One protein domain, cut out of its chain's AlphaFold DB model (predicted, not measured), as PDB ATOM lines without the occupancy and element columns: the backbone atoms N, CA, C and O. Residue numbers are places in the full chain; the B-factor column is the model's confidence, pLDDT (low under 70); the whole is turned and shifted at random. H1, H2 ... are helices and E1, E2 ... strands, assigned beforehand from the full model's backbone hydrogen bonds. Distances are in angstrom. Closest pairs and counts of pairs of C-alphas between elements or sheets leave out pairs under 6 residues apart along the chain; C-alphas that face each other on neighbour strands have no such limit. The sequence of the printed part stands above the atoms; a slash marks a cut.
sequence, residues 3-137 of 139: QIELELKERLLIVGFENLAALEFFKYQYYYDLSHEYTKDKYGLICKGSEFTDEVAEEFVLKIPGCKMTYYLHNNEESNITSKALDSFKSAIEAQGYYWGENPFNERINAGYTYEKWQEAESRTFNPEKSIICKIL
ATOM      1  N   GLN A   3      39.198   8.852  -0.072       95.94
ATOM      2  CA  GLN A   3      39.605   8.579   1.307       95.94
ATOM      3  C   GLN A   3      40.643   9.575   1.821       95.94
ATOM      4  O   GLN A   3      41.422  10.094   1.021       95.94
ATOM      5  N   ILE A   4      40.647   9.810   3.133       97.06
ATOM      6  CA  ILE A   4      41.672  10.590   3.840       97.06
ATOM      7  C   ILE A   4      42.003   9.947   5.184       97.06
ATOM      8  O   ILE A   4      41.121   9.390   5.841       97.06
ATOM      9  N   GLU A   5      43.263  10.057   5.597       96.50
ATOM     10  CA  GLU A   5      43.711   9.669   6.933       96.50
ATOM     11  C   GLU A   5      43.877  10.916   7.800       96.50
ATOM     12  O   GLU A   5      44.579  11.845   7.412       96.50
ATOM     13  N   LEU A   6      43.250  10.942   8.975       94.50
ATOM     14  CA  LEU A   6      43.393  12.020   9.948       94.50
ATOM     15  C   LEU A   6      44.249  11.564  11.127       94.50
ATOM     16  O   LEU A   6      44.014  10.498  11.699       94.50
ATOM     17  N   GLU A   7      45.192  12.411  11.531       92.12
ATOM     18  CA  GLU A   7      45.961  12.254  12.766       92.12
ATOM     19  C   GLU A   7      45.333  13.122  13.863       92.12
ATOM     20  O   GLU A   7      45.606  14.316  13.957       92.12
ATOM     21  N   LEU A   8      44.446  12.527  14.664       91.25
ATOM     22  CA  LEU A   8      43.862  13.159  15.853       91.25
ATOM     23  C   LEU A   8      44.494  12.539  17.115       91.25
ATOM     24  O   LEU A   8      45.650  12.120  17.083       91.25
ATOM     25  N   LYS A   9      43.756  12.404  18.232       91.81
ATOM     26  CA  LYS A   9      44.206  11.548  19.357       91.81
ATOM     27  C   LYS A   9      44.516  10.123  18.896       91.81
ATOM     28  O   LYS A   9      45.372   9.452  19.464       91.81
ATOM     29  N   GLU A  10      43.789   9.675  17.879       92.38
ATOM     30  CA  GLU A  10      43.988   8.406  17.200       92.38
ATOM     31  C   GLU A  10      43.981   8.625  15.686       92.38
ATOM     32  O   GLU A  10      43.476   9.636  15.189       92.38
ATOM     33  N   ARG A  11      44.534   7.661  14.947       95.19
ATOM     34  CA  ARG A  11      44.523   7.681  13.486       95.19
ATOM     35  C   ARG A  11      43.178   7.197  12.965       95.19
ATOM     36  O   ARG A  11      42.782   6.060  13.238       95.19
ATOM     37  N   LEU A  12      42.500   8.043  12.200       96.56
ATOM     38  CA  LEU A  12      41.219   7.728  11.576       96.56
ATOM     39  C   LEU A  12      41.368   7.639  10.061       96.56
ATOM     40  O   LEU A  12      42.094   8.426   9.465       96.56
ATOM     41  N   LEU A  13      40.640   6.721   9.436       97.00
ATOM     42  CA  LEU A  13      40.429   6.664   7.996       97.00
ATOM     43  C   LEU A  13      38.973   7.017   7.700       97.00
ATOM     44  O   LEU A  13      38.053   6.359   8.191       97.00
ATOM     45  N   ILE A  14      38.772   8.030   6.867       97.69
ATOM     46  CA  ILE A  14      37.458   8.414   6.355       97.69
ATOM     47  C   ILE A  14      37.357   7.914   4.923       97.69
ATOM     48  O   ILE A  14      38.216   8.229   4.101       97.69
ATOM     49  N   VAL A  15      36.298   7.169   4.610       96.75
ATOM     50  CA  VAL A  15      36.052   6.651   3.258       96.75
ATOM     51  C   VAL A  15      34.699   7.142   2.765       96.75
ATOM     52  O   VAL A  15      33.676   6.898   3.399       96.75
ATOM     53  N   GLY A  16      34.704   7.838   1.630       97.06
ATOM     54  CA  GLY A  16      33.527   8.368   0.954       97.06
ATOM     55  C   GLY A  16      33.184   7.568  -0.302       97.06
ATOM     56  O   GLY A  16      34.021   7.374  -1.196       97.06
ATOM     57  N   PHE A  17      31.926   7.152  -0.399       95.94
ATOM     58  CA  PHE A  17      31.386   6.349  -1.492       95.94
ATOM     59  C   PHE A  17      30.545   7.191  -2.456       95.94
ATOM     60  O   PHE A  17      29.933   8.195  -2.092       95.94
ATOM     61  N   GLU A  18      30.480   6.759  -3.715       92.44
ATOM     62  CA  GLU A  18      29.711   7.448  -4.764       92.44
ATOM     63  C   GLU A  18      28.197   7.361  -4.512       92.44
ATOM     64  O   GLU A  18      27.434   8.312  -4.731       92.44
ATOM     65  N   ASN A  19      27.748   6.217  -3.997       94.25
ATOM     66  CA  ASN A  19      26.348   5.931  -3.728       94.25
ATOM     67  C   ASN A  19      26.186   4.976  -2.534       94.25
ATOM     68  O   ASN A  19      27.142   4.353  -2.074       94.25
ATOM     69  N   LEU A  20      24.949   4.866  -2.042       94.81
ATOM     70  CA  LEU A  20      24.611   4.026  -0.890       94.81
ATOM     71  C   LEU A  20      24.812   2.528  -1.163       94.81
ATOM     72  O   LEU A  20      25.139   1.791  -0.242       94.81
ATOM     73  N   ALA A  21      24.662   2.068  -2.410       95.69
ATOM     74  CA  ALA A  21      24.886   0.661  -2.745       95.69
ATOM     75  C   ALA A  21      26.364   0.272  -2.577       95.69
ATOM     76  O   ALA A  21      26.655  -0.780  -2.016       95.69
ATOM     77  N   ALA A  22      27.293   1.143  -2.984       94.44
ATOM     78  CA  ALA A  22      28.725   0.951  -2.765       94.44
ATOM     79  C   ALA A  22      29.084   0.938  -1.270       94.44
ATOM     80  O   ALA A  22      29.858   0.089  -0.837       94.44
ATOM     81  N   LEU A  23      28.473   1.825  -0.474       94.25
ATOM     82  CA  LEU A  23      28.619   1.833   0.985       94.25
ATOM     83  C   LEU A  23      28.139   0.517   1.620       94.25
ATOM     84  O   LEU A  23      28.846  -0.081   2.429       94.25
ATOM     85  N   GLU A  24      26.931   0.060   1.285       93.62
ATOM     86  CA  GLU A  24      26.385  -1.166   1.878       93.62
ATOM     87  C   GLU A  24      27.151  -2.412   1.407       93.62
ATOM     88  O   GLU A  24      27.381  -3.324   2.201       93.62
ATOM     89  N   PHE A  25      27.639  -2.421   0.163       92.44
ATOM     90  CA  PHE A  25      28.533  -3.468  -0.327       92.44
ATOM     91  C   PHE A  25      29.859  -3.495   0.439       92.44
ATOM     92  O   PHE A  25      30.289  -4.563   0.874       92.44
ATOM     93  N   PHE A  26      30.472  -2.332   0.685       91.69
ATOM     94  CA  PHE A  26      31.667  -2.232   1.521       91.69
ATOM     95  C   PHE A  26      31.410  -2.789   2.923       91.69
ATOM     96  O   PHE A  26      32.171  -3.627   3.407       91.69
ATOM     97  N   LYS A  27      30.317  -2.366   3.572       90.88
ATOM     98  CA  LYS A  27      29.959  -2.848   4.912       90.88
ATOM     99  C   LYS A  27      29.803  -4.363   4.918       90.88
ATOM    100  O   LYS A  27      30.351  -5.017   5.799       90.88
ATOM    101  N   TYR A  28      29.105  -4.924   3.930       91.31
ATOM    102  CA  TYR A  28      28.971  -6.369   3.775       91.31
ATOM    103  C   TYR A  28      30.344  -7.050   3.697       91.31
ATOM    104  O   TYR A  28      30.630  -7.946   4.489       91.31
ATOM    105  N   GLN A  29      31.231  -6.583   2.815       91.31
ATOM    106  CA  GLN A  29      32.576  -7.147   2.695       91.31
ATOM    107  C   GLN A  29      33.375  -7.051   4.000       91.31
ATOM    108  O   GLN A  29      34.022  -8.022   4.382       91.31
ATOM    109  N   TYR A  30      33.301  -5.922   4.703       89.31
ATOM    110  CA  TYR A  30      33.980  -5.717   5.979       89.31
ATOM    111  C   TYR A  30      33.436  -6.646   7.080       89.31
ATOM    112  O   TYR A  30      34.204  -7.294   7.788       89.31
ATOM    113  N   TYR A  31      32.113  -6.780   7.220       88.62
ATOM    114  CA  TYR A  31      31.512  -7.627   8.258       88.62
ATOM    115  C   TYR A  31      31.800  -9.114   8.060       88.62
ATOM    116  O   TYR A  31      32.017  -9.814   9.054       88.62
ATOM    117  N   TYR A  32      31.835  -9.573   6.811       89.88
ATOM    118  CA  TYR A  32      32.121 -10.964   6.463       89.88
ATOM    119  C   TYR A  32      33.608 -11.245   6.203       89.88
ATOM    120  O   TYR A  32      33.940 -12.365   5.832       89.88
ATOM    121  N   ASP A  33      34.487 -10.260   6.423       87.06
ATOM    122  CA  ASP A  33      35.942 -10.378   6.242       87.06
ATOM    123  C   ASP A  33      36.338 -10.837   4.823       87.06
ATOM    124  O   ASP A  33      37.235 -11.644   4.605       87.06
ATOM    125  N   LEU A  34      35.600 -10.331   3.832       87.31
ATOM    126  CA  LEU A  34      35.796 -10.619   2.408       87.31
ATOM    127  C   LEU A  34      36.681  -9.566   1.720       87.31
ATOM    128  O   LEU A  34      37.096  -9.748   0.573       87.31
ATOM    129  N   SER A  35      36.941  -8.443   2.394       81.12
ATOM    130  CA  SER A  35      37.798  -7.371   1.892       81.12
ATOM    131  C   SER A  35      39.259  -7.673   2.205       81.12
ATOM    132  O   SER A  35      39.618  -7.829   3.362       81.12
ATOM    133  N   HIS A  36      40.115  -7.713   1.183       78.12
ATOM    134  CA  HIS A  36      41.561  -7.896   1.375       78.12
ATOM    135  C   HIS A  36      42.270  -6.584   1.750       78.12
ATOM    136  O   HIS A  36      43.374  -6.595   2.295       78.12
ATOM    137  N   GLU A  37      41.641  -5.451   1.435       82.31
ATOM    138  CA  GLU A  37      42.184  -4.114   1.670       82.31
ATOM    139  C   GLU A  37      41.743  -3.565   3.034       82.31
ATOM    140  O   GLU A  37      42.563  -3.037   3.780       82.31
ATOM    141  N   TYR A  38      40.474  -3.777   3.398       83.31
ATOM    142  CA  TYR A  38      39.844  -3.246   4.609       83.31
ATOM    143  C   TYR A  38      39.439  -4.378   5.549       83.31
ATOM    144  O   TYR A  38      38.266  -4.742   5.648       83.31
ATOM    145  N   THR A  39      40.429  -4.952   6.219       86.00
ATOM    146  CA  THR A  39      40.258  -6.074   7.143       86.00
ATOM    147  C   THR A  39      40.048  -5.592   8.583       86.00
ATOM    148  O   THR A  39      40.503  -4.509   8.969       86.00
ATOM    149  N   LYS A  40      39.384  -6.408   9.413       87.50
ATOM    150  CA  LYS A  40      39.088  -6.074  10.824       87.50
ATOM    151  C   LYS A  40      40.326  -5.985  11.723       87.50
ATOM    152  O   LYS A  40      40.266  -5.392  12.794       87.50
ATOM    153  N   ASP A  41      41.437  -6.601  11.329       88.62
ATOM    154  CA  ASP A  41      42.712  -6.510  12.045       88.62
ATOM    155  C   ASP A  41      43.463  -5.199  11.763       88.62
ATOM    156  O   ASP A  41      44.297  -4.792  12.577       88.62
ATOM    157  N   LYS A  42      43.156  -4.531  10.641       90.69
ATOM    158  CA  LYS A  42      43.748  -3.244  10.247       90.69
ATOM    159  C   LYS A  42      42.863  -2.056  10.584       90.69
ATOM    160  O   LYS A  42      43.381  -1.017  10.985       90.69
ATOM    161  N   TYR A  43      41.550  -2.210  10.451       93.25
ATOM    162  CA  TYR A  43      40.590  -1.129  10.635       93.25
ATOM    163  C   TYR A  43      39.490  -1.542  11.601       93.25
ATOM    164  O   TYR A  43      38.950  -2.636  11.494       93.25
ATOM    165  N   GLY A  44      39.141  -0.647  12.524       94.00
ATOM    166  CA  GLY A  44      37.968  -0.768  13.381       94.00
ATOM    167  C   GLY A  44      36.888   0.201  12.922       94.00
ATOM    168  O   GLY A  44      37.033   1.402  13.125       94.00
ATOM    169  N   LEU A  45      35.817  -0.298  12.299       94.50
ATOM    170  CA  LEU A  45      34.657   0.520  11.931       94.50
ATOM    171  C   LEU A  45      34.070   1.194  13.181       94.50
ATOM    172  O   LEU A  45      33.664   0.499  14.111       94.50
ATOM    173  N   ILE A  46      34.018   2.528  13.173       96.06
ATOM    174  CA  ILE A  46      33.435   3.331  14.253       96.06
ATOM    175  C   ILE A  46      31.942   3.512  13.978       96.06
ATOM    176  O   ILE A  46      31.110   2.975  14.704       96.06
ATOM    177  N   CYS A  47      31.594   4.225  12.903       96.44
ATOM    178  CA  CYS A  47      30.206   4.478  12.513       96.44
ATOM    179  C   CYS A  47      30.094   4.980  11.060       96.44
ATOM    180  O   CYS A  47      31.100   5.138  10.351       96.44
ATOM    181  N   LYS A  48      28.859   5.223  10.597       96.62
ATOM    182  CA  LYS A  48      28.613   6.018   9.384       96.62
ATOM    183  C   LYS A  48      28.938   7.489   9.639       96.62
ATOM    184  O   LYS A  48      28.798   7.986  10.750       96.62
ATOM    185  N   GLY A  49      29.281   8.224   8.585       97.12
ATOM    186  CA  GLY A  49      29.530   9.661   8.677       97.12
ATOM    187  C   GLY A  49      28.328  10.435   9.229       97.12
ATOM    188  O   GLY A  49      28.509  11.334  10.043       97.12
ATOM    189  N   SER A  50      27.101  10.063   8.853       96.88
ATOM    190  CA  SER A  50      25.873  10.676   9.384       96.88
ATOM    191  C   SER A  50      25.595  10.355  10.858       96.88
ATOM    192  O   SER A  50      24.802  11.041  11.493       96.88
ATOM    193  N   GLU A  51      26.283   9.361  11.421       97.88
ATOM    194  CA  GLU A  51      26.210   8.964  12.833       97.88
ATOM    195  C   GLU A  51      27.379   9.539  13.656       97.88
ATOM    196  O   GLU A  51      27.458   9.309  14.860       97.88
ATOM    197  N   PHE A  52      28.307  10.276  13.032       97.25
ATOM    198  CA  PHE A  52      29.456  10.875  13.712       97.25
ATOM    199  C   PHE A  52      29.054  12.205  14.357       97.25
ATOM    200  O   PHE A  52      29.199  13.282  13.773       97.25
ATOM    201  N   THR A  53      28.463  12.110  15.547       96.75
ATOM    202  CA  THR A  53      27.965  13.252  16.323       96.75
ATOM    203  C   THR A  53      29.071  13.926  17.136       96.75
ATOM    204  O   THR A  53      30.227  13.501  17.117       96.75
ATOM    205  N   ASP A  54      28.720  14.992  17.862       95.38
ATOM    206  CA  ASP A  54      29.652  15.664  18.772       95.38
ATOM    207  C   ASP A  54      30.168  14.696  19.843       95.38
ATOM    208  O   ASP A  54      31.371  14.604  20.049       95.38
ATOM    209  N   GLU A  55      29.276  13.887  20.424       95.81
ATOM    210  CA  GLU A  55      29.603  12.901  21.458       95.81
ATOM    211  C   GLU A  55      30.607  11.853  20.965       95.81
ATOM    212  O   GLU A  55      31.531  11.498  21.691       95.81
ATOM    213  N   VAL A  56      30.460  11.384  19.721       96.44
ATOM    214  CA  VAL A  56      31.420  10.449  19.115       96.44
ATOM    215  C   VAL A  56      32.752  11.154  18.853       96.44
ATOM    216  O   VAL A  56      33.816  10.607  19.138       96.44
ATOM    217  N   ALA A  57      32.718  12.384  18.333       95.62
ATOM    218  CA  ALA A  57      33.921  13.146  18.014       95.62
ATOM    219  C   ALA A  57      34.779  13.459  19.256       95.62
ATOM    220  O   ALA A  57      36.008  13.488  19.142       95.62
ATOM    221  N   GLU A  58      34.171  13.656  20.434       94.00
ATOM    222  CA  GLU A  58      34.868  13.955  21.701       94.00
ATOM    223  C   GLU A  58      35.939  12.918  22.070       94.00
ATOM    224  O   GLU A  58      36.985  13.260  22.644       94.00
ATOM    225  N   GLU A  59      35.710  11.654  21.708       94.25
ATOM    226  CA  GLU A  59      36.657  10.568  21.949       94.25
ATOM    227  C   GLU A  59      37.967  10.779  21.171       94.25
ATOM    228  O   GLU A  59      39.046  10.460  21.678       94.25
ATOM    229  N   PHE A  60      37.902  11.421  20.000       93.00
ATOM    230  CA  PHE A  60      39.006  11.504  19.042       93.00
ATOM    231  C   PHE A  60      39.712  12.862  18.990       93.00
ATOM    232  O   PHE A  60      40.898  12.906  18.678       93.00
ATOM    233  N   VAL A  61      39.051  13.970  19.331       91.38
ATOM    234  CA  VAL A  61      39.665  15.315  19.283       91.38
ATOM    235  C   VAL A  61      40.273  15.738  20.620       91.38
ATOM    236  O   VAL A  61      39.823  15.305  21.681       91.38
ATOM    237  N   LEU A  62      41.289  16.605  20.616       89.31
ATOM    238  CA  LEU A  62      41.933  17.085  21.844       89.31
ATOM    239  C   LEU A  62      41.017  18.049  22.595       89.31
ATOM    240  O   LEU A  62      40.509  19.000  22.015       89.31
ATOM    241  N   LYS A  63      40.834  17.824  23.899       87.12
ATOM    242  CA  LYS A  63      40.107  18.730  24.795       87.12
ATOM    243  C   LYS A  63      41.105  19.622  25.524       87.12
ATOM    244  O   LYS A  63      42.038  19.099  26.131       87.12
ATOM    245  N   ILE A  64      40.897  20.936  25.505       83.62
ATOM    246  CA  ILE A  64      41.789  21.890  26.178       83.62
ATOM    247  C   ILE A  64      41.518  21.863  27.693       83.62
ATOM    248  O   ILE A  64      40.406  22.199  28.121       83.62
ATOM    249  N   PRO A  65      42.490  21.457  28.530       78.31
ATOM    250  CA  PRO A  65      42.314  21.446  29.976       78.31
ATOM    251  C   PRO A  65      42.380  22.866  30.558       78.31
ATOM    252  O   PRO A  65      43.094  23.730  30.060       78.31
ATOM    253  N   GLY A  66      41.670  23.105  31.664       73.38
ATOM    254  CA  GLY A  66      41.788  24.349  32.440       73.38
ATOM    255  C   GLY A  66      40.940  25.531  31.951       73.38
ATOM    256  O   GLY A  66      40.939  26.580  32.595       73.38
ATOM    257  N   CYS A  67      40.170  25.376  30.872       70.88
ATOM    258  CA  CYS A  67      39.202  26.380  30.437       70.88
ATOM    259  C   CYS A  67      37.881  26.270  31.223       70.88
ATOM    260  O   CYS A  67      37.411  25.177  31.530       70.88
ATOM    261  N   LYS A  68      37.242  27.415  31.522       71.38
ATOM    262  CA  LYS A  68      35.898  27.451  32.143       71.38
ATOM    263  C   LYS A  68      34.811  26.851  31.246       71.38
ATOM    264  O   LYS A  68      33.791  26.400  31.755       71.38
ATOM    265  N   MET A  69      35.022  26.887  29.932       70.25
ATOM    266  CA  MET A  69      34.182  26.237  28.932       70.25
ATOM    267  C   MET A  69      34.977  25.126  28.250       70.25
ATOM    268  O   MET A  69      36.202  25.205  28.167       70.25
ATOM    269  N   THR A  70      34.282  24.100  27.769       75.06
ATOM    270  CA  THR A  70      34.911  23.017  27.016       75.06
ATOM    271  C   THR A  70      35.280  23.504  25.617       75.06
ATOM    272  O   THR A  70      34.433  24.035  24.902       75.06
ATOM    273  N   TYR A  71      36.542  23.304  25.248       78.31
ATOM    274  CA  TYR A  71      37.076  23.636  23.936       78.31
ATOM    275  C   TYR A  71      37.833  22.456  23.346       78.31
ATOM    276  O   TYR A  71      38.438  21.670  24.088       78.31
ATOM    277  N   TYR A  72      37.825  22.379  22.020       78.44
ATOM    278  CA  TYR A  72      38.423  21.302  21.253       78.44
ATOM    279  C   TYR A  72      39.402  21.816  20.201       78.44
ATOM    280  O   TYR A  72      39.245  22.911  19.668       78.44
ATOM    281  N   LEU A  73      40.406  20.989  19.920       80.38
ATOM    282  CA  LEU A  73      41.458  21.193  18.931       80.38
ATOM    283  C   LEU A  73      41.643  19.906  18.126       80.38
ATOM    284  O   LEU A  73      41.557  18.810  18.693       80.38
ATOM    285  N   HIS A  74      41.896  20.013  16.824       69.56
ATOM    286  CA  HIS A  74      42.237  18.836  16.021       69.56
ATOM    287  C   HIS A  74      43.743  18.579  15.983       69.56
ATOM    288  O   HIS A  74      44.160  17.435  15.850       69.56
ATOM    289  N   ASN A  75      44.549  19.629  16.152       66.06
ATOM    290  CA  ASN A  75      45.999  19.587  16.292       66.06
ATOM    291  C   ASN A  75      46.447  20.585  17.382       66.06
ATOM    292  O   ASN A  75      45.650  21.375  17.878       66.06
ATOM    293  N   ASN A  76      47.722  20.571  17.775       61.34
ATOM    294  CA  ASN A  76      48.250  21.472  18.816       61.34
ATOM    295  C   ASN A  76      48.351  22.954  18.384       61.34
ATOM    296  O   ASN A  76      49.011  23.741  19.060       61.34
ATOM    297  N   GLU A  77      47.737  23.349  17.267       62.88
ATOM    298  CA  GLU A  77      47.754  24.729  16.794       62.88
ATOM    299  C   GLU A  77      46.550  25.489  17.365       62.88
ATOM    300  O   GLU A  77      45.392  25.193  17.074       62.88
ATOM    301  N   GLU A  78      46.828  26.508  18.182       60.34
ATOM    302  CA  GLU A  78      45.821  27.320  18.888       60.34
ATOM    303  C   GLU A  78      44.846  28.073  17.957       60.34
ATOM    304  O   GLU A  78      43.860  28.642  18.422       60.34
ATOM    305  N   SER A  79      45.084  28.088  16.642       61.50
ATOM    306  CA  SER A  79      44.238  28.780  15.665       61.50
ATOM    307  C   SER A  79      42.906  28.083  15.369       61.50
ATOM    308  O   SER A  79      42.036  28.712  14.772       61.50
ATOM    309  N   ASN A  80      42.713  26.828  15.793       66.25
ATOM    310  CA  ASN A  80      41.549  26.008  15.421       66.25
ATOM    311  C   ASN A  80      40.679  25.599  16.622       66.25
ATOM    312  O   ASN A  80      40.148  24.489  16.673       66.25
ATOM    313  N   ILE A  81      40.560  26.485  17.613       79.81
ATOM    314  CA  ILE A  81      39.778  26.236  18.828       79.81
ATOM    315  C   ILE A  81      38.280  26.307  18.520       79.81
ATOM    316  O   ILE A  81      37.761  27.358  18.146       79.81
ATOM    317  N   THR A  82      37.561  25.212  18.766       82.44
ATOM    318  CA  THR A  82      36.099  25.145  18.628       82.44
ATOM    319  C   THR A  82      35.435  24.821  19.967       82.44
ATOM    320  O   THR A  82      36.051  24.260  20.870       82.44
ATOM    321  N   SER A  83      34.153  25.161  20.122       85.31
ATOM    322  CA  SER A  83      33.349  24.771  21.295       85.31
ATOM    323  C   SER A  83      32.652  23.413  21.139       85.31
ATOM    324  O   SER A  83      31.985  22.963  22.067       85.31
ATOM    325  N   LYS A  84      32.799  22.771  19.973       91.56
ATOM    326  CA  LYS A  84      32.173  21.498  19.591       91.56
ATOM    327  C   LYS A  84      33.210  20.542  19.022       91.56
ATOM    328  O   LYS A  84      33.977  20.922  18.132       91.56
ATOM    329  N   ALA A  85      33.228  19.311  19.513       93.31
ATOM    330  CA  ALA A  85      34.180  18.301  19.083       93.31
ATOM    331  C   ALA A  85      34.023  17.947  17.600       93.31
ATOM    332  O   ALA A  85      35.018  17.804  16.891       93.31
ATOM    333  N   LEU A  86      32.785  17.899  17.107       95.19
ATOM    334  CA  LEU A  86      32.492  17.652  15.700       95.19
ATOM    335  C   LEU A  86      33.057  18.756  14.801       95.19
ATOM    336  O   LEU A  86      33.546  18.470  13.712       95.19
ATOM    337  N   ASP A  87      33.017  20.014  15.239       93.06
ATOM    338  CA  ASP A  87      33.580  21.113  14.453       93.06
ATOM    339  C   ASP A  87      35.111  21.051  14.435       93.06
ATOM    340  O   ASP A  87      35.712  21.272  13.389       93.06
ATOM    341  N   SER A  88      35.737  20.632  15.539       92.69
ATOM    342  CA  SER A  88      37.178  20.354  15.568       92.69
ATOM    343  C   SER A  88      37.548  19.248  14.569       92.69
ATOM    344  O   SER A  88      38.439  19.429  13.740       92.69
ATOM    345  N   PHE A  89      36.798  18.140  14.556       95.00
ATOM    346  CA  PHE A  89      36.964  17.070  13.568       95.00
ATOM    347  C   PHE A  89      36.834  17.576  12.120       95.00
ATOM    348  O   PHE A  89      37.680  17.252  11.286       95.00
ATOM    349  N   LYS A  90      35.828  18.406  11.810       94.44
ATOM    350  CA  LYS A  90      35.675  19.009  10.471       94.44
ATOM    351  C   LYS A  90      36.866  19.890  10.104       94.44
ATOM    352  O   LYS A  90      37.360  19.782   8.986       94.44
ATOM    353  N   SER A  91      37.376  20.694  11.034       91.88
ATOM    354  CA  SER A  91      38.568  21.508  10.785       91.88
ATOM    355  C   SER A  91      39.799  20.654  10.463       91.88
ATOM    356  O   SER A  91      40.629  21.074   9.663       91.88
ATOM    357  N   ALA A  92      39.901  19.434  11.003       93.56
ATOM    358  CA  ALA A  92      40.961  18.491  10.636       93.56
ATOM    359  C   ALA A  92      40.868  18.040   9.166       93.56
ATOM    360  O   ALA A  92      41.884  17.898   8.486       93.56
ATOM    361  N   ILE A  93      39.643  17.827   8.674       95.06
ATOM    362  CA  ILE A  93      39.362  17.504   7.267       95.06
ATOM    363  C   ILE A  93      39.731  18.698   6.376       95.06
ATOM    364  O   ILE A  93      40.408  18.537   5.357       95.06
ATOM    365  N   GLU A  94      39.328  19.902   6.782       92.56
ATOM    366  CA  GLU A  94      39.599  21.152   6.063       92.56
ATOM    367  C   GLU A  94      41.090  21.492   6.007       92.56
ATOM    368  O   GLU A  94      41.573  21.946   4.969       92.56
ATOM    369  N   ALA A  95      41.846  21.186   7.064       91.31
ATOM    370  CA  ALA A  95      43.297  21.350   7.096       91.31
ATOM    371  C   ALA A  95      44.021  20.498   6.033       91.31
ATOM    372  O   ALA A  95      45.104  20.868   5.585       91.31
ATOM    373  N   GLN A  96      43.415  19.394   5.578       93.19
ATOM    374  CA  GLN A  96      43.921  18.584   4.461       93.19
ATOM    375  C   GLN A  96      43.367  19.008   3.089       93.19
ATOM    376  O   GLN A  96      43.638  18.358   2.079       93.19
ATOM    377  N   GLY A  97      42.590  20.092   3.025       92.62
ATOM    378  CA  GLY A  97      41.987  20.599   1.791       92.62
ATOM    379  C   GLY A  97      40.719  19.861   1.352       92.62
ATOM    380  O   GLY A  97      40.340  19.962   0.182       92.62
ATOM    381  N   TYR A  98      40.081  19.119   2.261       95.75
ATOM    382  CA  TYR A  98      38.809  18.428   2.039       95.75
ATOM    383  C   TYR A  98      37.654  19.145   2.743       95.75
ATOM    384  O   TYR A  98      37.861  20.068   3.522       95.75
ATOM    385  N   TYR A  99      36.422  18.710   2.481       95.19
ATOM    386  CA  TYR A  99      35.223  19.271   3.110       95.19
ATOM    387  C   TYR A  99      34.323  18.165   3.662       95.19
ATOM    388  O   TYR A  99      34.381  17.020   3.206       95.19
ATOM    389  N   TRP A 100      33.451  18.504   4.612       95.94
ATOM    390  CA  TRP A 100      32.511  17.568   5.234       95.94
ATOM    391  C   TRP A 100      31.073  18.080   5.156       95.94
ATOM    392  O   TRP A 100      30.787  19.202   5.566       95.94
ATOM    393  N   GLY A 101      30.151  17.243   4.680       94.50
ATOM    394  CA  GLY A 101      28.752  17.629   4.517       94.50
ATOM    395  C   GLY A 101      28.495  18.225   3.143       94.50
ATOM    396  O   GLY A 101      28.307  17.497   2.168       94.50
ATOM    397  N   GLU A 102      28.448  19.549   3.091       89.69
ATOM    398  CA  GLU A 102      28.068  20.295   1.898       89.69
ATOM    399  C   GLU A 102      29.285  20.793   1.123       89.69
ATOM    400  O   GLU A 102      30.362  21.041   1.668       89.69
ATOM    401  N   ASN A 103      29.106  20.938  -0.185       89.06
ATOM    402  CA  ASN A 103      30.078  21.616  -1.023       89.06
ATOM    403  C   ASN A 103      30.086  23.110  -0.655       89.06
ATOM    404  O   ASN A 103      29.026  23.739  -0.720       89.06
ATOM    405  N   PRO A 104      31.244  23.710  -0.323       85.94
ATOM    406  CA  PRO A 104      31.316  25.121   0.069       85.94
ATOM    407  C   PRO A 104      30.904  26.098  -1.050       85.94
ATOM    408  O   PRO A 104      30.744  27.291  -0.803       85.94
ATOM    409  N   PHE A 105      30.703  25.612  -2.279       83.62
ATOM    410  CA  PHE A 105      30.241  26.388  -3.430       83.62
ATOM    411  C   PHE A 105      28.768  26.092  -3.810       83.62
ATOM    412  O   PHE A 105      28.398  26.254  -4.974       83.62
ATOM    413  N   ASN A 106      27.919  25.636  -2.871       70.38
ATOM    414  CA  ASN A 106      26.540  25.181  -3.145       70.38
ATOM    415  C   ASN A 106      25.505  26.292  -3.420       70.38
ATOM    416  O   ASN A 106      24.536  26.058  -4.148       70.38
ATOM    417  N   GLU A 107      25.689  27.499  -2.885       57.00
ATOM    418  CA  GLU A 107      24.750  28.599  -3.082       57.00
ATOM    419  C   GLU A 107      24.948  29.181  -4.487       57.00
ATOM    420  O   GLU A 107      25.758  30.074  -4.714       57.00
ATOM    421  N   ARG A 108      24.229  28.602  -5.461       52.06
ATOM    422  CA  ARG A 108      23.992  29.133  -6.817       52.06
ATOM    423  C   ARG A 108      25.199  29.851  -7.437       52.06
ATOM    424  O   ARG A 108      25.131  31.063  -7.588       52.06
ATOM    425  N   ILE A 109      26.257  29.138  -7.843       53.94
ATOM    426  CA  ILE A 109      27.374  29.718  -8.629       53.94
ATOM    427  C   ILE A 109      27.746  31.107  -8.071       53.94
ATOM    428  O   ILE A 109      27.590  32.123  -8.749       53.94
ATOM    429  N   ASN A 110      28.084  31.167  -6.780       52.12
ATOM    430  CA  ASN A 110      28.369  32.418  -6.086       52.12
ATOM    431  C   ASN A 110      29.263  33.324  -6.954       52.12
ATOM    432  O   ASN A 110      30.379  32.943  -7.299       52.12
ATOM    433  N   ALA A 111      28.721  34.475  -7.363       54.34
ATOM    434  CA  ALA A 111      29.392  35.675  -7.873       54.34
ATOM    435  C   ALA A 111      30.738  35.500  -8.632       54.34
ATOM    436  O   ALA A 111      31.656  36.291  -8.427       54.34
ATOM    437  N   GLY A 112      30.876  34.497  -9.514       62.06
ATOM    438  CA  GLY A 112      32.074  34.308 -10.353       62.06
ATOM    439  C   GLY A 112      32.905  33.033 -10.135       62.06
ATOM    440  O   GLY A 112      33.977  32.919 -10.731       62.06
ATOM    441  N   TYR A 113      32.457  32.056  -9.338       68.38
ATOM    442  CA  TYR A 113      33.100  30.732  -9.327       68.38
ATOM    443  C   TYR A 113      32.775  29.934 -10.597       68.38
ATOM    444  O   TYR A 113      31.628  29.872 -11.036       68.38
ATOM    445  N   THR A 114      33.792  29.313 -11.201       77.81
ATOM    446  CA  THR A 114      33.614  28.456 -12.379       77.81
ATOM    447  C   THR A 114      33.024  27.105 -11.979       77.81
ATOM    448  O   THR A 114      33.235  26.620 -10.866       77.81
ATOM    449  N   TYR A 115      32.313  26.465 -12.909       81.88
ATOM    450  CA  TYR A 115      31.840  25.085 -12.756       81.88
ATOM    451  C   TYR A 115      32.978  24.123 -12.367       81.88
ATOM    452  O   TYR A 115      32.777  23.231 -11.548       81.88
ATOM    453  N   GLU A 116      34.188  24.368 -12.870       86.69
ATOM    454  CA  GLU A 116      35.400  23.614 -12.531       86.69
ATOM    455  C   GLU A 116      35.733  23.673 -11.034       86.69
ATOM    456  O   GLU A 116      35.991  22.636 -10.432       86.69
ATOM    457  N   LYS A 117      35.661  24.854 -10.400       86.19
ATOM    458  CA  LYS A 117      35.912  24.993  -8.953       86.19
ATOM    459  C   LYS A 117      34.859  24.268  -8.122       86.19
ATOM    460  O   LYS A 117      35.186  23.650  -7.112       86.19
ATOM    461  N   TRP A 118      33.602  24.319  -8.562       89.31
ATOM    462  CA  TRP A 118      32.527  23.572  -7.915       89.31
ATOM    463  C   TRP A 118      32.762  22.059  -8.011       89.31
ATOM    464  O   TRP A 118      32.649  21.366  -7.002       89.31
ATOM    465  N   GLN A 119      33.136  21.553  -9.191       89.69
ATOM    466  CA  GLN A 119      33.455  20.137  -9.398       89.69
ATOM    467  C   GLN A 119      34.683  19.696  -8.593       89.69
ATOM    468  O   GLN A 119      34.679  18.609  -8.016       89.69
ATOM    469  N   GLU A 120      35.723  20.532  -8.533       91.75
ATOM    470  CA  GLU A 120      36.910  20.271  -7.720       91.75
ATOM    471  C   GLU A 120      36.526  20.137  -6.245       91.75
ATOM    472  O   GLU A 120      36.871  19.140  -5.609       91.75
ATOM    473  N   ALA A 121      35.747  21.079  -5.717       91.44
ATOM    474  CA  ALA A 121      35.273  21.012  -4.343       91.44
ATOM    475  C   ALA A 121      34.388  19.787  -4.098       91.44
ATOM    476  O   ALA A 121      34.609  19.071  -3.127       91.44
ATOM    477  N   GLU A 122      33.478  19.461  -5.019       91.56
ATOM    478  CA  GLU A 122      32.616  18.277  -4.926       91.56
ATOM    479  C   GLU A 122      33.445  16.987  -4.851       91.56
ATOM    480  O   GLU A 122      33.154  16.063  -4.082       91.56
ATOM    481  N   SER A 123      34.543  16.928  -5.610       93.00
ATOM    482  CA  SER A 123      35.470  15.801  -5.566       93.00
ATOM    483  C   SER A 123      36.133  15.647  -4.189       93.00
ATOM    484  O   SER A 123      36.388  14.515  -3.770       93.00
ATOM    485  N   ARG A 124      36.284  16.741  -3.430       94.88
ATOM    486  CA  ARG A 124      36.892  16.791  -2.090       94.88
ATOM    487  C   ARG A 124      35.888  16.868  -0.933       94.88
ATOM    488  O   ARG A 124      36.289  16.750   0.220       94.88
ATOM    489  N   THR A 125      34.592  16.998  -1.201       95.88
ATOM    490  CA  THR A 125      33.557  16.966  -0.160       95.88
ATOM    491  C   THR A 125      33.157  15.529   0.165       95.88
ATOM    492  O   THR A 125      32.756  14.760  -0.711       95.88
ATOM    493  N   PHE A 126      33.241  15.145   1.434       97.50
ATOM    494  CA  PHE A 126      32.657  13.909   1.945       97.50
ATOM    495  C   PHE A 126      31.179  14.122   2.262       97.50
ATOM    496  O   PHE A 126      30.827  15.019   3.023       97.50
ATOM    497  N   ASN A 127      30.317  13.265   1.715       96.56
ATOM    498  CA  ASN A 127      28.904  13.237   2.072       96.56
ATOM    499  C   ASN A 127      28.710  12.305   3.288       96.56
ATOM    500  O   ASN A 127      28.989  11.109   3.143       96.56
ATOM    501  N   PRO A 128      28.225  12.791   4.446       97.25
ATOM    502  CA  PRO A 128      28.088  11.995   5.667       97.25
ATOM    503  C   PRO A 128      27.234  10.733   5.489       97.25
ATOM    504  O   PRO A 128      27.615   9.669   5.973       97.25
ATOM    505  N   GLU A 129      26.149  10.803   4.711       97.19
ATOM    506  CA  GLU A 129      25.260   9.657   4.445       97.19
ATOM    507  C   GLU A 129      25.932   8.550   3.629       97.19
ATOM    508  O   GLU A 129      25.503   7.397   3.629       97.19
ATOM    509  N   LYS A 130      26.991   8.908   2.901       96.56
ATOM    510  CA  LYS A 130      27.744   8.010   2.024       96.56
ATOM    511  C   LYS A 130      29.181   7.835   2.496       96.56
ATOM    512  O   LYS A 130      30.031   7.480   1.685       96.56
ATOM    513  N   SER A 131      29.468   8.119   3.761       97.69
ATOM    514  CA  SER A 131      30.812   7.984   4.313       97.69
ATOM    515  C   SER A 131      30.819   7.042   5.506       97.69
ATOM    516  O   SER A 131      29.810   6.872   6.189       97.69
ATOM    517  N   ILE A 132      31.969   6.435   5.758       97.25
ATOM    518  CA  ILE A 132      32.266   5.702   6.990       97.25
ATOM    519  C   ILE A 132      33.521   6.265   7.619       97.25
ATOM    520  O   ILE A 132      34.380   6.823   6.928       97.25
ATOM    521  N   ILE A 133      33.620   6.069   8.925       97.75
ATOM    522  CA  ILE A 133      34.787   6.447   9.702       97.75
ATOM    523  C   ILE A 133      35.300   5.192  10.398       97.75
ATOM    524  O   ILE A 133      34.553   4.465  11.058       97.75
ATOM    525  N   CYS A 134      36.587   4.932  10.216       96.44
ATOM    526  CA  CYS A 134      37.283   3.782  10.763       96.44
ATOM    527  C   CYS A 134      38.465   4.258  11.603       96.44
ATOM    528  O   CYS A 134      39.172   5.185  11.220       96.44
ATOM    529  N   LYS A 135      38.740   3.574  12.706       96.38
ATOM    530  CA  LYS A 135      40.013   3.668  13.416       96.38
ATOM    531  C   LYS A 135      41.060   2.818  12.704       96.38
ATOM    532  O   LYS A 135      40.770   1.678  12.345       96.38
ATOM    533  N   ILE A 136      42.276   3.327  12.546       95.38
ATOM    534  CA  ILE A 136      43.425   2.557  12.054       95.38
ATOM    535  C   ILE A 136      44.062   1.837  13.253       95.38
ATOM    536  O   ILE A 136      44.514   2.475  14.201       95.38
ATOM    537  N   LEU A 137      44.064   0.501  13.231       91.25
ATOM    538  CA  LEU A 137      44.506  -0.356  14.341       91.25
ATOM    539  C   LEU A 137      45.962  -0.813  14.202       91.25
ATOM    540  O   LEU A 137      46.652  -0.982  15.207       91.25
TER     541      LEU A 137
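AT A GLANCE: This is residues 3 to 137 of the 139 residues of an uncharacterized protein of Chryseobacterium antibioticum (UniProt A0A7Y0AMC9). What is the main picture? A strongly twisted sheet of four strands has H1 over one face, while H2 and H3 pack together and graze the sheet, H3 near E1. H4 lies off the sheet, apart from the other helices. How is it made up? The 135 printed residues run E1 E2 H1 E3 H2 H3 H4 E4, with the sheet E1 - E2 - E4 - E3 antiparallel; the class is mixed, with under half of the residues in named elements. It is compact, with a radius of gyration of the C-alphas of 16.2 A, and flat, spanning 46 by 44 by 19 A.

IN THESE COORDINATES: Where are the strands? E1 is residues 3 to 7, from C-alpha 3 at (39.605, 8.579, 1.307); E2 is residues 11 to 16, 16.7 A long; E3 is residues 43 to 48; E4 is residues 131 to 136, 15.8 A long, ending with C-alpha 136 at (43.425, 2.557, 12.054). Where are the helices? H1 is residues 20 to 31, 16.3 A; H2 is 54 to 60; H3 is 85 to 95, 15.4 A; H4 is 115 to 124, 14.4 A.

HOW THE PARTS SIT: What pairs the strands? Within hydrogen-bond range are N 6 and O 12 across the hairpin E1 and E2, at 2.8 A, N 13 and O 134 across the neighbours E2 and E4, at 2.8 A, and N 44 and O 135 across the neighbours E4 and E3, at 2.8 A. How does H1 stand? In two layers, a helix on one face of a sheet, H1 has a height over the sheet of 9.9 A and runs along E4 at 17 degrees on the local plane. E2, H1 and E3 form a split strand-helix-strand unit, two same-way strands with E4 between, its crossover right-handed. And the other helices? H2 and H3 touch at a steep tilt of 61 degrees, the C-alphas of Asp 54 and Leu 86 closest at 4.6 A. Every O i to N i+4 pair is within range in H1, H3 and H4, but 1 of 3 in H2, with 3 of 4 O i to N i+3 pairs.

THE WHOLE: How large is it? The two C-alphas farthest apart, of Tyr 32 and Ala 111, are 48.9 A apart. Is it continuous? The printed part has no cut; H1 to E3, H2 to H3 and H3 to H4 are long links. Where is confidence low? The pLDDT is under 70 at residues 74 to 80 and 107 to 113.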